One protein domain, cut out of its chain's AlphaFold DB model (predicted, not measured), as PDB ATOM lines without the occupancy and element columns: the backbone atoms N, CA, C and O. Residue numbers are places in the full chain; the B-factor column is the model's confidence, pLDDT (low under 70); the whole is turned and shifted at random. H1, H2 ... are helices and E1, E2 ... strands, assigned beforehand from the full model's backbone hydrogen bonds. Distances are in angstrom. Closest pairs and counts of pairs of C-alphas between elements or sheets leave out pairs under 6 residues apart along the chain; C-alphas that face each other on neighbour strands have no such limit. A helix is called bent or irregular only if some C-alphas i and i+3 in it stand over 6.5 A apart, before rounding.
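This is residues 286 to 374 of the 430 residues of a protein of Bryobacterales bacterium (UniProt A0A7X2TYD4). The model is two small lobes set far along one axis and joined by a thin link, residues 321 to 328. In one lobe the longest helix, H2, is crossed near its middle by H3, with a long loop folding back between them; in the other, looser lobe are H1, the short strand E1 and the opening stretch, residues 286 to 297. The printed part has 89 residues, with three named helices and one named strand in the order H1, E1, H2, H3, and its class is mostly helix. The whole is extended, with a radius of gyration of the C-alphas of 21.1 A, and it is elongated, spanning 61 by 34 by 22 A.

H2, residues 329 to 346, measures 25.0 A from first to last C-alpha, beginning with C-alpha 329 at (19.554, -18.516, -32.654). It is irregular, with C-alphas 341 and 344 lying 7.4 A apart, and has a kink of 44 degrees near residue 340. H3, residues 358 to 373, measures 21.6 A and ends with C-alpha 373 at (29.497, -19.924, -53.199). H1, residues 298 to 312, measures 20.7 A and begins with C-alpha 298 at (22.503, -26.134, -5.435). E1 is residues 317 to 320, 10.1 A long.

H2 and H3 touch and stand about perpendicular at 84 degrees. Their closest C-alphas are those of Pro 336 and Gly 364, 4.1 A apart. H2 touches H3 with residues 335 to 343 alone, and H3 touches H2 with residues 360 to 367 alone. H1 touches no helix and is apart from both H2 and H3. E1 is apart from H2 and H3. The closest C-alphas of H1 and E1 are those of Gly 312 and Val 318, 5.9 A apart. E1 pairs with no named strand, but residues 286 to 287 form a short parallel pairing with its residues 319 to 320. In H1 and H3 every O i to N i+4 pair is within hydrogen-bond range; in H2 it is 10 of 14.

The two C-alphas farthest apart, those of Arg 313 and Asp 349, are 62.2 A from each other. The printed part has no cut. The link from H1 to E1 is tight, that from E1 to H2 is short with 8 residues, and that from H2 to H3 is long with 11. Residues 310 to 316, of which 310 to 312 belong to H1, residues 347 to 352, and residues 369 to 374, of which 369 to 373 belong to H3, stand free. The mean pLDDT of the printed part is 77.0, with residues 326 to 331 and 346 to 374 under 70.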
ATOM      1  N   GLY A 286       4.962 -17.676 -15.413       95.56
ATOM      2  CA  GLY A 286       5.405 -18.908 -16.058       95.56
ATOM      3  C   GLY A 286       6.827 -19.248 -15.625       95.56
ATOM      4  O   GLY A 286       7.741 -18.462 -15.873       95.56
ATOM      5  N   LEU A 287       7.016 -20.404 -14.997       95.00
ATOM      6  CA  LEU A 287       8.315 -20.923 -14.593       95.00
ATOM      7  C   LEU A 287       8.853 -21.868 -15.669       95.00
ATOM      8  O   LEU A 287       8.324 -22.951 -15.900       95.00
ATOM      9  N   VAL A 288       9.933 -21.465 -16.330       92.50
ATOM     10  CA  VAL A 288      10.588 -22.298 -17.342       92.50
ATOM     11  C   VAL A 288      11.644 -23.153 -16.653       92.50
ATOM     12  O   VAL A 288      12.779 -22.719 -16.471       92.50
ATOM     13  N   ARG A 289      11.276 -24.366 -16.226       90.19
ATOM     14  CA  ARG A 289      12.225 -25.255 -15.535       90.19
ATOM     15  C   ARG A 289      13.292 -25.794 -16.474       90.19
ATOM     16  O   ARG A 289      14.476 -25.706 -16.178       90.19
ATOM     17  N   ARG A 290      12.899 -26.352 -17.619       86.94
ATOM     18  CA  ARG A 290      13.854 -26.844 -18.618       86.94
ATOM     19  C   ARG A 290      14.104 -25.780 -19.685       86.94
ATOM     20  O   ARG A 290      13.138 -25.185 -20.153       86.94
ATOM     21  N   PRO A 291      15.361 -25.555 -20.096       83.75
ATOM     22  CA  PRO A 291      16.585 -26.233 -19.641       83.75
ATOM     23  C   PRO A 291      17.244 -25.594 -18.398       83.75
ATOM     24  O   PRO A 291      18.239 -26.112 -17.904       83.75
ATOM     25  N   PHE A 292      16.708 -24.487 -17.876       86.88
ATOM     26  CA  PHE A 292      17.407 -23.615 -16.923       86.88
ATOM     27  C   PHE A 292      17.747 -24.239 -15.555       86.88
ATOM     28  O   PHE A 292      18.737 -23.834 -14.961       86.88
ATOM     29  N   PHE A 293      16.994 -25.237 -15.080       89.44
ATOM     30  CA  PHE A 293      17.191 -25.928 -13.793       89.44
ATOM     31  C   PHE A 293      17.993 -27.233 -13.896       89.44
ATOM     32  O   PHE A 293      18.233 -27.880 -12.886       89.44
ATOM     33  N   GLN A 294      18.419 -27.660 -15.091       86.56
ATOM     34  CA  GLN A 294      19.061 -28.975 -15.251       86.56
ATOM     35  C   GLN A 294      20.522 -29.032 -14.774       86.56
ATOM     36  O   GLN A 294      21.032 -30.124 -14.545       86.56
ATOM     37  N   GLN A 295      21.204 -27.888 -14.669       86.12
ATOM     38  CA  GLN A 295      22.625 -27.787 -14.290       86.12
ATOM     39  C   GLN A 295      22.869 -26.576 -13.378       86.12
ATOM     40  O   GLN A 295      23.882 -25.887 -13.481       86.12
ATOM     41  N   LEU A 296      21.881 -26.262 -12.541       91.38
ATOM     42  CA  LEU A 296      21.942 -25.147 -11.607       91.38
ATOM     43  C   LEU A 296      22.766 -25.562 -10.378       91.38
ATOM     44  O   LEU A 296      22.635 -26.684  -9.892       91.38
ATOM     45  N   ASP A 297      23.622 -24.669  -9.884       95.19
ATOM     46  CA  ASP A 297      24.292 -24.876  -8.599       95.19
ATOM     47  C   ASP A 297      23.250 -24.970  -7.473       95.19
ATOM     48  O   ASP A 297      22.259 -24.233  -7.477       95.19
ATOM     49  N   THR A 298      23.473 -25.857  -6.503       95.69
ATOM     50  CA  THR A 298      22.503 -26.134  -5.435       95.69
ATOM     51  C   THR A 298      22.181 -24.916  -4.568       95.69
ATOM     52  O   THR A 298      21.043 -24.775  -4.119       95.69
ATOM     53  N   GLU A 299      23.142 -24.014  -4.335       96.44
ATOM     54  CA  GLU A 299      22.894 -22.794  -3.557       96.44
ATOM     55  C   GLU A 299      22.041 -21.799  -4.351       96.44
ATOM     56  O   GLU A 299      21.127 -21.174  -3.802       96.44
ATOM     57  N   ILE A 300      22.278 -21.701  -5.662       95.69
ATOM     58  CA  ILE A 300      21.495 -20.842  -6.554       95.69
ATOM     59  C   ILE A 300      20.079 -21.399  -6.715       95.69
ATOM     60  O   ILE A 300      19.115 -20.640  -6.627       95.69
ATOM     61  N   GLU A 301      19.929 -22.712  -6.902       95.25
ATOM     62  CA  GLU A 301      18.618 -23.359  -6.982       95.25
ATOM     63  C   GLU A 301      17.802 -23.103  -5.710       95.25
ATOM     64  O   GLU A 301      16.643 -22.689  -5.790       95.25
ATOM     65  N   ALA A 302      18.414 -23.273  -4.533       95.81
ATOM     66  CA  ALA A 302      17.761 -22.991  -3.259       95.81
ATOM     67  C   ALA A 302      17.312 -21.522  -3.158       95.81
ATOM     68  O   ALA A 302      16.161 -21.254  -2.808       95.81
ATOM     69  N   ALA A 303      18.181 -20.567  -3.509       96.38
ATOM     70  CA  ALA A 303      17.853 -19.142  -3.476       96.38
ATOM     71  C   ALA A 303      16.728 -18.766  -4.461       96.38
ATOM     72  O   ALA A 303      15.821 -18.005  -4.118       96.38
ATOM     73  N   VAL A 304      16.750 -19.327  -5.673       95.50
ATOM     74  CA  VAL A 304      15.709 -19.112  -6.688       95.50
ATOM     75  C   VAL A 304      14.374 -19.699  -6.236       95.50
ATOM     76  O   VAL A 304      13.348 -19.038  -6.391       95.50
ATOM     77  N   ASN A 305      14.366 -20.885  -5.623       95.06
ATOM     78  CA  ASN A 305      13.142 -21.487  -5.090       95.06
ATOM     79  C   ASN A 305      12.525 -20.633  -3.967       95.06
ATOM     80  O   ASN A 305      11.318 -20.405  -3.979       95.06
ATOM     81  N   VAL A 306      13.338 -20.049  -3.078       96.94
ATOM     82  CA  VAL A 306      12.848 -19.074  -2.079       96.94
ATOM     83  C   VAL A 306      12.197 -17.857  -2.752       96.94
ATOM     84  O   VAL A 306      11.146 -17.387  -2.311       96.94
ATOM     85  N   ALA A 307      12.789 -17.343  -3.834       95.44
ATOM     86  CA  ALA A 307      12.220 -16.224  -4.582       95.44
ATOM     87  C   ALA A 307      10.900 -16.601  -5.281       95.44
ATOM     88  O   ALA A 307       9.952 -15.814  -5.260       95.44
ATOM     89  N   ILE A 308      10.813 -17.802  -5.861       94.88
ATOM     90  CA  ILE A 308       9.594 -18.334  -6.485       94.88
ATOM     91  C   ILE A 308       8.471 -18.454  -5.452       94.88
ATOM     92  O   ILE A 308       7.362 -17.991  -5.719       94.88
ATOM     93  N   ASP A 309       8.759 -18.987  -4.264       94.75
ATOM     94  CA  ASP A 309       7.777 -19.117  -3.184       94.75
ATOM     95  C   ASP A 309       7.247 -17.753  -2.727       94.75
ATOM     96  O   ASP A 309       6.046 -17.583  -2.499       94.75
ATOM     97  N   LEU A 310       8.126 -16.749  -2.621       93.19
ATOM     98  CA  LEU A 310       7.722 -15.383  -2.290       93.19
ATOM     99  C   LEU A 310       6.834 -14.781  -3.386       93.19
ATOM    100  O   LEU A 310       5.796 -14.194  -3.082       93.19
ATOM    101  N   ILE A 311       7.215 -14.948  -4.654       91.75
ATOM    102  CA  ILE A 311       6.422 -14.495  -5.803       91.75
ATOM    103  C   ILE A 311       5.059 -15.197  -5.826       91.75
ATOM    104  O   ILE A 311       4.052 -14.541  -6.083       91.75
ATOM    105  N   GLY A 312       4.994 -16.488  -5.490       91.69
ATOM    106  CA  GLY A 312       3.751 -17.258  -5.418       91.69
ATOM    107  C   GLY A 312       2.742 -16.723  -4.401       91.69
ATOM    108  O   GLY A 312       1.542 -16.850  -4.612       91.69
ATOM    109  N   ARG A 313       3.202 -16.042  -3.342       90.88
ATOM    110  CA  ARG A 313       2.326 -15.354  -2.370       90.88
ATOM    111  C   ARG A 313       1.775 -14.019  -2.884       90.88
ATOM    112  O   ARG A 313       0.850 -13.476  -2.285       90.88
ATOM    113  N   LEU A 314       2.371 -13.465  -3.941       88.62
ATOM    114  CA  LEU A 314       2.033 -12.157  -4.515       88.62
ATOM    115  C   LEU A 314       1.324 -12.265  -5.873       88.62
ATOM    116  O   LEU A 314       0.661 -11.317  -6.294       88.62
ATOM    117  N   ALA A 315       1.494 -13.388  -6.570       90.94
ATOM    118  CA  ALA A 315       0.903 -13.676  -7.867       90.94
ATOM    119  C   ALA A 315      -0.438 -14.415  -7.732       90.94
ATOM    120  O   ALA A 315      -0.714 -15.072  -6.734       90.94
ATOM    121  N   VAL A 316      -1.263 -14.329  -8.775       93.69
ATOM    122  CA  VAL A 316      -2.489 -15.133  -8.916       93.69
ATOM    123  C   VAL A 316      -2.151 -16.594  -9.186       93.69
ATOM    124  O   VAL A 316      -2.856 -17.491  -8.739       93.69
ATOM    125  N   GLU A 317      -1.088 -16.831  -9.951       93.81
ATOM    126  CA  GLU A 317      -0.691 -18.164 -10.388       93.81
ATOM    127  C   GLU A 317       0.813 -18.191 -10.664       93.81
ATOM    128  O   GLU A 317       1.355 -17.275 -11.294       93.81
ATOM    129  N   VAL A 318       1.461 -19.274 -10.240       95.06
ATOM    130  CA  VAL A 318       2.792 -19.680 -10.697       95.06
ATOM    131  C   VAL A 318       2.642 -21.074 -11.286       95.06
ATOM    132  O   VAL A 318       2.182 -21.982 -10.597       95.06
ATOM    133  N   ARG A 319       3.007 -21.247 -12.555       95.75
ATOM    134  CA  ARG A 319       2.902 -22.538 -13.239       95.75
ATOM    135  C   ARG A 319       4.136 -22.820 -14.067       95.75
ATOM    136  O   ARG A 319       4.706 -21.899 -14.652       95.75
ATOM    137  N   ASP A 320       4.493 -24.088 -14.181       95.31
ATOM    138  CA  ASP A 320       5.538 -24.500 -15.105       95.31
ATOM    139  C   ASP A 320       5.068 -24.283 -16.552       95.31
ATOM    140  O   ASP A 320       3.911 -24.541 -16.899       95.31
ATOM    141  N   VAL A 321       5.956 -23.764 -17.398       95.19
ATOM    142  CA  VAL A 321       5.704 -23.564 -18.830       95.19
ATOM    143  C   VAL A 321       6.904 -24.015 -19.649       95.19
ATOM    144  O   VAL A 321       8.048 -23.957 -19.196       95.19
ATOM    145  N   GLU A 322       6.641 -24.424 -20.884       91.56
ATOM    146  CA  GLU A 322       7.674 -24.769 -21.853       91.56
ATOM    147  C   GLU A 322       7.849 -23.633 -22.859       91.56
ATOM    148  O   GLU A 322       6.878 -23.017 -23.307       91.56
ATOM    149  N   LEU A 323       9.102 -23.352 -23.208       86.75
ATOM    150  CA  LEU A 323       9.438 -22.468 -24.315       86.75
ATOM    151  C   LEU A 323       9.906 -23.309 -25.504       86.75
ATOM    152  O   LEU A 323      10.545 -24.344 -25.299       86.75
ATOM    153  N   PRO A 324       9.638 -22.869 -26.746       83.38
ATOM    154  CA  PRO A 324      10.258 -23.488 -27.906       83.38
ATOM    155  C   PRO A 324      11.791 -23.405 -27.782       83.38
ATOM    156  O   PRO A 324      12.307 -22.452 -27.190       83.38
ATOM    157  N   PRO A 325      12.544 -24.370 -28.331       74.12
ATOM    158  CA  PRO A 325      14.001 -24.337 -28.279       74.12
ATOM    159  C   PRO A 325      14.535 -23.112 -29.037       74.12
ATOM    160  O   PRO A 325      14.360 -22.992 -30.247       74.12
ATOM    161  N   THR A 326      15.194 -22.194 -28.324       67.06
ATOM    162  CA  THR A 326      15.782 -20.959 -28.889       67.06
ATOM    163  C   THR A 326      17.310 -20.900 -28.785       67.06
ATOM    164  O   THR A 326      17.911 -19.908 -29.189       67.06
ATOM    165  N   GLN A 327      17.949 -21.935 -28.226       57.31
ATOM    166  CA  GLN A 327      19.349 -21.893 -27.773       57.31
ATOM    167  C   GLN A 327      20.385 -21.696 -28.891       57.31
ATOM    168  O   GLN A 327      21.477 -21.218 -28.605       57.31
ATOM    169  N   GLU A 328      20.044 -21.965 -30.152       55.94
ATOM    170  CA  GLU A 328      20.984 -21.820 -31.274       55.94
ATOM    171  C   GLU A 328      20.877 -20.484 -32.029       55.94
ATOM    172  O   GLU A 328      21.777 -20.129 -32.788       55.94
ATOM    173  N   LEU A 329      19.816 -19.696 -31.817       60.59
ATOM    174  CA  LEU A 329      19.554 -18.516 -32.654       60.59
ATOM    175  C   LEU A 329      20.515 -17.353 -32.374       60.59
ATOM    176  O   LEU A 329      20.917 -16.651 -33.301       60.59
ATOM    177  N   ASN A 330      20.928 -17.170 -31.117       64.12
ATOM    178  CA  ASN A 330      21.773 -16.036 -30.735       64.12
ATOM    179  C   ASN A 330      23.180 -16.129 -31.341       64.12
ATOM    180  O   ASN A 330      23.717 -15.118 -31.779       64.12
ATOM    181  N   ILE A 331      23.769 -17.328 -31.400       65.44
ATOM    182  CA  ILE A 331      25.136 -17.523 -31.911       65.44
ATOM    183  C   ILE A 331      25.186 -17.273 -33.426       65.44
ATOM    184  O   ILE A 331      26.122 -16.647 -33.921       65.44
ATOM    185  N   VAL A 332      24.150 -17.706 -34.154       74.50
ATOM    186  CA  VAL A 332      24.065 -17.573 -35.618       74.50
ATOM    187  C   VAL A 332      23.850 -16.122 -36.063       74.50
ATOM    188  O   VAL A 332      24.263 -15.763 -37.163       74.50
ATOM    189  N   VAL A 333      23.230 -15.281 -35.229       85.88
ATOM    190  CA  VAL A 333      23.013 -13.854 -35.524       85.88
ATOM    191  C   VAL A 333      24.186 -12.996 -35.048       85.88
ATOM    192  O   VAL A 333      24.718 -12.204 -35.825       85.88
ATOM    193  N   LEU A 334      24.630 -13.191 -33.803       86.75
ATOM    194  CA  LEU A 334      25.661 -12.360 -33.182       86.75
ATOM    195  C   LEU A 334      26.981 -12.419 -33.953       86.75
ATOM    196  O   LEU A 334      27.572 -11.378 -34.218       86.75
ATOM    197  N   GLY A 335      27.441 -13.617 -34.331       82.56
ATOM    198  CA  GLY A 335      28.736 -13.800 -34.996       82.56
ATOM    199  C   GLY A 335      28.874 -12.989 -36.294       82.56
ATOM    200  O   GLY A 335      29.801 -12.185 -36.401       82.56
ATOM    201  N   PRO A 336      27.964 -13.150 -37.274       86.50
ATOM    202  CA  PRO A 336      28.002 -12.386 -38.519       86.50
ATOM    203  C   PRO A 336      27.857 -10.871 -38.346       86.50
ATOM    204  O   PRO A 336      28.541 -10.137 -39.057       86.50
ATOM    205  N   GLU A 337      26.998 -10.389 -37.441       90.81
ATOM    206  CA  GLU A 337      26.839  -8.943 -37.203       90.81
ATOM    207  C   GLU A 337      28.081  -8.339 -36.540       90.81
ATOM    208  O   GLU A 337      28.594  -7.323 -37.014       90.81
ATOM    209  N   ALA A 338      28.627  -9.019 -35.527       88.25
ATOM    210  CA  ALA A 338      29.880  -8.629 -34.890       88.25
ATOM    211  C   ALA A 338      31.015  -8.584 -35.917       88.25
ATOM    212  O   ALA A 338      31.736  -7.592 -36.019       88.25
ATOM    213  N   TYR A 339      31.148  -9.626 -36.741       84.19
ATOM    214  CA  TYR A 339      32.152  -9.645 -37.798       84.19
ATOM    215  C   TYR A 339      31.958  -8.505 -38.799       84.19
ATOM    216  O   TYR A 339      32.929  -7.846 -39.150       84.19
ATOM    217  N   ALA A 340      30.730  -8.241 -39.250       87.19
ATOM    218  CA  ALA A 340      30.465  -7.188 -40.225       87.19
ATOM    219  C   ALA A 340      30.910  -5.803 -39.730       87.19
ATOM    220  O   ALA A 340      31.452  -5.031 -40.518       87.19
ATOM    221  N   PHE A 341      30.733  -5.511 -38.438       88.19
ATOM    222  CA  PHE A 341      31.236  -4.277 -37.840       88.19
ATOM    223  C   PHE A 341      32.761  -4.299 -37.644       88.19
ATOM    224  O   PHE A 341      33.436  -3.318 -37.950       88.19
ATOM    225  N   HIS A 342      33.325  -5.412 -37.162       84.94
ATOM    226  CA  HIS A 342      34.736  -5.466 -36.772       84.94
ATOM    227  C   HIS A 342      35.720  -5.793 -37.911       84.94
ATOM    228  O   HIS A 342      36.917  -5.545 -37.763       84.94
ATOM    229  N   ALA A 343      35.256  -6.327 -39.047       84.25
ATOM    230  CA  ALA A 343      36.096  -6.765 -40.168       84.25
ATOM    231  C   ALA A 343      37.145  -5.731 -40.632       84.25
ATOM    232  O   ALA A 343      38.289  -6.135 -40.859       84.25
ATOM    233  N   PRO A 344      36.842  -4.416 -40.725       84.38
ATOM    234  CA  PRO A 344      37.836  -3.414 -41.119       84.38
ATOM    235  C   PRO A 344      39.036  -3.302 -40.165       84.38
ATOM    236  O   PRO A 344      40.104  -2.855 -40.579       84.38
ATOM    237  N   TYR A 345      38.889  -3.714 -38.904       81.12
ATOM    238  CA  TYR A 345      39.946  -3.642 -37.887       81.12
ATOM    239  C   TYR A 345      40.798  -4.919 -37.811       81.12
ATOM    240  O   TYR A 345      41.879  -4.895 -37.236       81.12
ATOM    241  N   PHE A 346      40.354  -6.029 -38.416       68.19
ATOM    242  CA  PHE A 346      41.119  -7.286 -38.485       68.19
ATOM    243  C   PHE A 346      42.103  -7.352 -39.659       68.19
ATOM    244  O   PHE A 346      42.992  -8.200 -39.672       68.19
ATOM    245  N   HIS A 347      41.930  -6.498 -40.668       63.19
ATOM    246  CA  HIS A 347      42.679  -6.548 -41.927       63.19
ATOM    247  C   HIS A 347      43.669  -5.387 -42.087       63.19
ATOM    248  O   HIS A 347      43.983  -4.999 -43.207       63.19
ATOM    249  N   GLN A 348      44.143  -4.819 -40.978       58.34
ATOM    250  CA  GLN A 348      45.120  -3.733 -41.005       58.34
ATOM    251  C   GLN A 348      46.546  -4.299 -41.068       58.34
ATOM    252  O   GLN A 348      46.905  -5.168 -40.278       58.34
ATOM    253  N   ASP A 349      47.363  -3.787 -41.996       46.41
ATOM    254  CA  ASP A 349      48.751  -4.235 -42.214       46.41
ATOM    255  C   ASP A 349      49.687  -3.903 -41.032       46.41
ATOM    256  O   ASP A 349      50.772  -4.468 -40.903       46.41
ATOM    257  N   SER A 350      49.275  -2.980 -40.156       52.75
ATOM    258  CA  SER A 350      49.985  -2.605 -38.929       52.75
ATOM    259  C   SER A 350      49.004  -2.025 -37.902       52.75
ATOM    260  O   SER A 350      48.130  -1.247 -38.273       52.75
ATOM    261  N   GLY A 351      49.137  -2.405 -36.626       57.69
ATOM    262  CA  GLY A 351      48.270  -1.943 -35.534       57.69
ATOM    263  C   GLY A 351      47.789  -3.073 -34.610       57.69
ATOM    264  O   GLY A 351      47.992  -4.249 -34.919       57.69
ATOM    265  N   PRO A 352      47.194  -2.745 -33.449       62.53
ATOM    266  CA  PRO A 352      46.576  -3.738 -32.576       62.53
ATOM    267  C   PRO A 352      45.366  -4.393 -33.256       62.53
ATOM    268  O   PRO A 352      44.584  -3.728 -33.928       62.53
ATOM    269  N   VAL A 353      45.199  -5.699 -33.045       62.75
ATOM    270  CA  VAL A 353      44.071  -6.492 -33.559       62.75
ATOM    271  C   VAL A 353      43.101  -6.766 -32.401       62.75
ATOM    272  O   VAL A 353      43.579  -7.036 -31.295       62.75
ATOM    273  N   PRO A 354      41.769  -6.713 -32.605       62.12
ATOM    274  CA  PRO A 354      40.809  -7.081 -31.563       62.12
ATOM    275  C   PRO A 354      41.055  -8.499 -31.021       62.12
ATOM    276  O   PRO A 354      41.314  -9.413 -31.802       62.12
ATOM    277  N   SER A 355      40.893  -8.719 -29.709       62.66
ATOM    278  CA  SER A 355      40.905 -10.072 -29.117       62.66
ATOM    279  C   SER A 355      39.574 -10.817 -29.267       62.66
ATOM    280  O   SER A 355      39.473 -11.985 -28.885       62.66
ATOM    281  N   VAL A 356      38.554 -10.152 -29.829       58.97
ATOM    282  CA  VAL A 356      37.260 -10.749 -30.187       58.97
ATOM    283  C   VAL A 356      37.523 -12.009 -31.004       58.97
ATOM    284  O   VAL A 356      38.162 -11.938 -32.053       58.97
ATOM    285  N   ASP A 357      37.060 -13.144 -30.475       54.91
ATOM    286  CA  ASP A 357      37.429 -14.494 -30.900       54.91
ATOM    287  C   ASP A 357      37.510 -14.606 -32.431       54.91
ATOM    288  O   ASP A 357      36.545 -14.328 -33.153       54.91
ATOM    289  N   SER A 358      38.665 -15.060 -32.927       46.97
ATOM    290  CA  SER A 358      38.881 -15.363 -34.340       46.97
ATOM    291  C   SER A 358      37.829 -16.335 -34.882       46.97
ATOM    292  O   SER A 358      37.586 -16.349 -36.082       46.97
ATOM    293  N   ARG A 359      37.128 -17.087 -34.021       46.22
ATOM    294  CA  ARG A 359      35.971 -17.914 -34.394       46.22
ATOM    295  C   ARG A 359      34.719 -17.128 -34.778       46.22
ATOM    296  O   ARG A 359      33.994 -17.577 -35.662       46.22
ATOM    297  N   ALA A 360      34.436 -15.979 -34.162       52.06
ATOM    298  CA  ALA A 360      33.327 -15.117 -34.590       52.06
ATOM    299  C   ALA A 360      33.623 -14.529 -35.979       52.06
ATOM    300  O   ALA A 360      32.758 -14.511 -36.858       52.06
ATOM    301  N   VAL A 361      34.891 -14.162 -36.195       53.84
ATOM    302  CA  VAL A 361      35.444 -13.771 -37.495       53.84
ATOM    303  C   VAL A 361      35.344 -14.909 -38.510       53.84
ATOM    304  O   VAL A 361      34.866 -14.698 -39.621       53.84
ATOM    305  N   GLU A 362      35.740 -16.126 -38.145       53.44
ATOM    306  CA  GLU A 362      35.687 -17.303 -39.018       53.44
ATOM    307  C   GLU A 362      34.251 -17.698 -39.358       53.44
ATOM    308  O   GLU A 362      33.956 -17.882 -40.534       53.44
ATOM    309  N   THR A 363      33.337 -17.724 -38.386       58.06
ATOM    310  CA  THR A 363      31.915 -18.043 -38.602       58.06
ATOM    311  C   THR A 363      31.246 -16.991 -39.492       58.06
ATOM    312  O   THR A 363      30.562 -17.329 -40.459       58.06
ATOM    313  N   GLY A 364      31.492 -15.699 -39.236       58.53
ATOM    314  CA  GLY A 364      31.011 -14.606 -40.087       58.53
ATOM    315  C   GLY A 364      31.572 -14.687 -41.511       58.53
ATOM    316  O   GLY A 364      30.825 -14.602 -42.493       58.53
ATOM    317  N   ARG A 365      32.877 -14.952 -41.641       58.75
ATOM    318  CA  ARG A 365      33.565 -15.152 -42.924       58.75
ATOM    319  C   ARG A 365      33.048 -16.382 -43.666       58.75
ATOM    320  O   ARG A 365      32.911 -16.336 -44.889       58.75
ATOM    321  N   GLU A 366      32.741 -17.473 -42.974       59.62
ATOM    322  CA  GLU A 366      32.139 -18.684 -43.538       59.62
ATOM    323  C   GLU A 366      30.715 -18.429 -44.028       59.62
ATOM    324  O   GLU A 366      30.392 -18.789 -45.163       59.62
ATOM    325  N   CYS A 367      29.888 -17.719 -43.256       58.53
ATOM    326  CA  CYS A 367      28.570 -17.277 -43.704       58.53
ATOM    327  C   CYS A 367      28.669 -16.412 -44.972       58.53
ATOM    328  O   CYS A 367      27.964 -16.674 -45.951       58.53
ATOM    329  N   GLN A 368      29.587 -15.443 -45.015       58.44
ATOM    330  CA  GLN A 368      29.792 -14.586 -46.188       58.44
ATOM    331  C   GLN A 368      30.305 -15.379 -47.405       58.44
ATOM    332  O   GLN A 368      29.781 -15.238 -48.513       58.44
ATOM    333  N   ARG A 369      31.267 -16.289 -47.206       56.41
ATOM    334  CA  ARG A 369      31.777 -17.200 -48.247       56.41
ATOM    335  C   ARG A 369      30.707 -18.160 -48.756       56.41
ATOM    336  O   ARG A 369      30.671 -18.442 -49.951       56.41
ATOM    337  N   SER A 370      29.830 -18.655 -47.886       55.19
ATOM    338  CA  SER A 370      28.739 -19.555 -48.269       55.19
ATOM    339  C   SER A 370      27.697 -18.852 -49.147       55.19
ATOM    340  O   SER A 370      27.233 -19.448 -50.119       55.19
ATOM    341  N   ARG A 371      27.403 -17.564 -48.890       51.59
ATOM    342  CA  ARG A 371      26.559 -16.727 -49.764       51.59
ATOM    343  C   ARG A 371      27.191 -16.521 -51.140       51.59
ATOM    344  O   ARG A 371      26.501 -16.653 -52.144       51.59
ATOM    345  N   LEU A 372      28.500 -16.265 -51.194       46.59
ATOM    346  CA  LEU A 372      29.237 -16.118 -52.456       46.59
ATOM    347  C   LEU A 372      29.313 -17.437 -53.249       46.59
ATOM    348  O   LEU A 372      29.192 -17.424 -54.470       46.59
ATOM    349  N   ARG A 373      29.450 -18.587 -52.570       44.97
ATOM    350  CA  ARG A 373      29.497 -19.924 -53.199       44.97
ATOM    351  C   ARG A 373      28.141 -20.430 -53.690       44.97
ATOM    352  O   ARG A 373      28.106 -21.188 -54.652       44.97
ATOM    353  N   ARG A 374      27.034 -20.049 -53.044       45.31
ATOM    354  CA  ARG A 374      25.682 -20.489 -53.439       45.31
ATOM    355  C   ARG A 374      25.076 -19.671 -54.585       45.31
ATOM    356  O   ARG A 374      24.002 -20.032 -55.057       45.31
TER     357      ARG A 374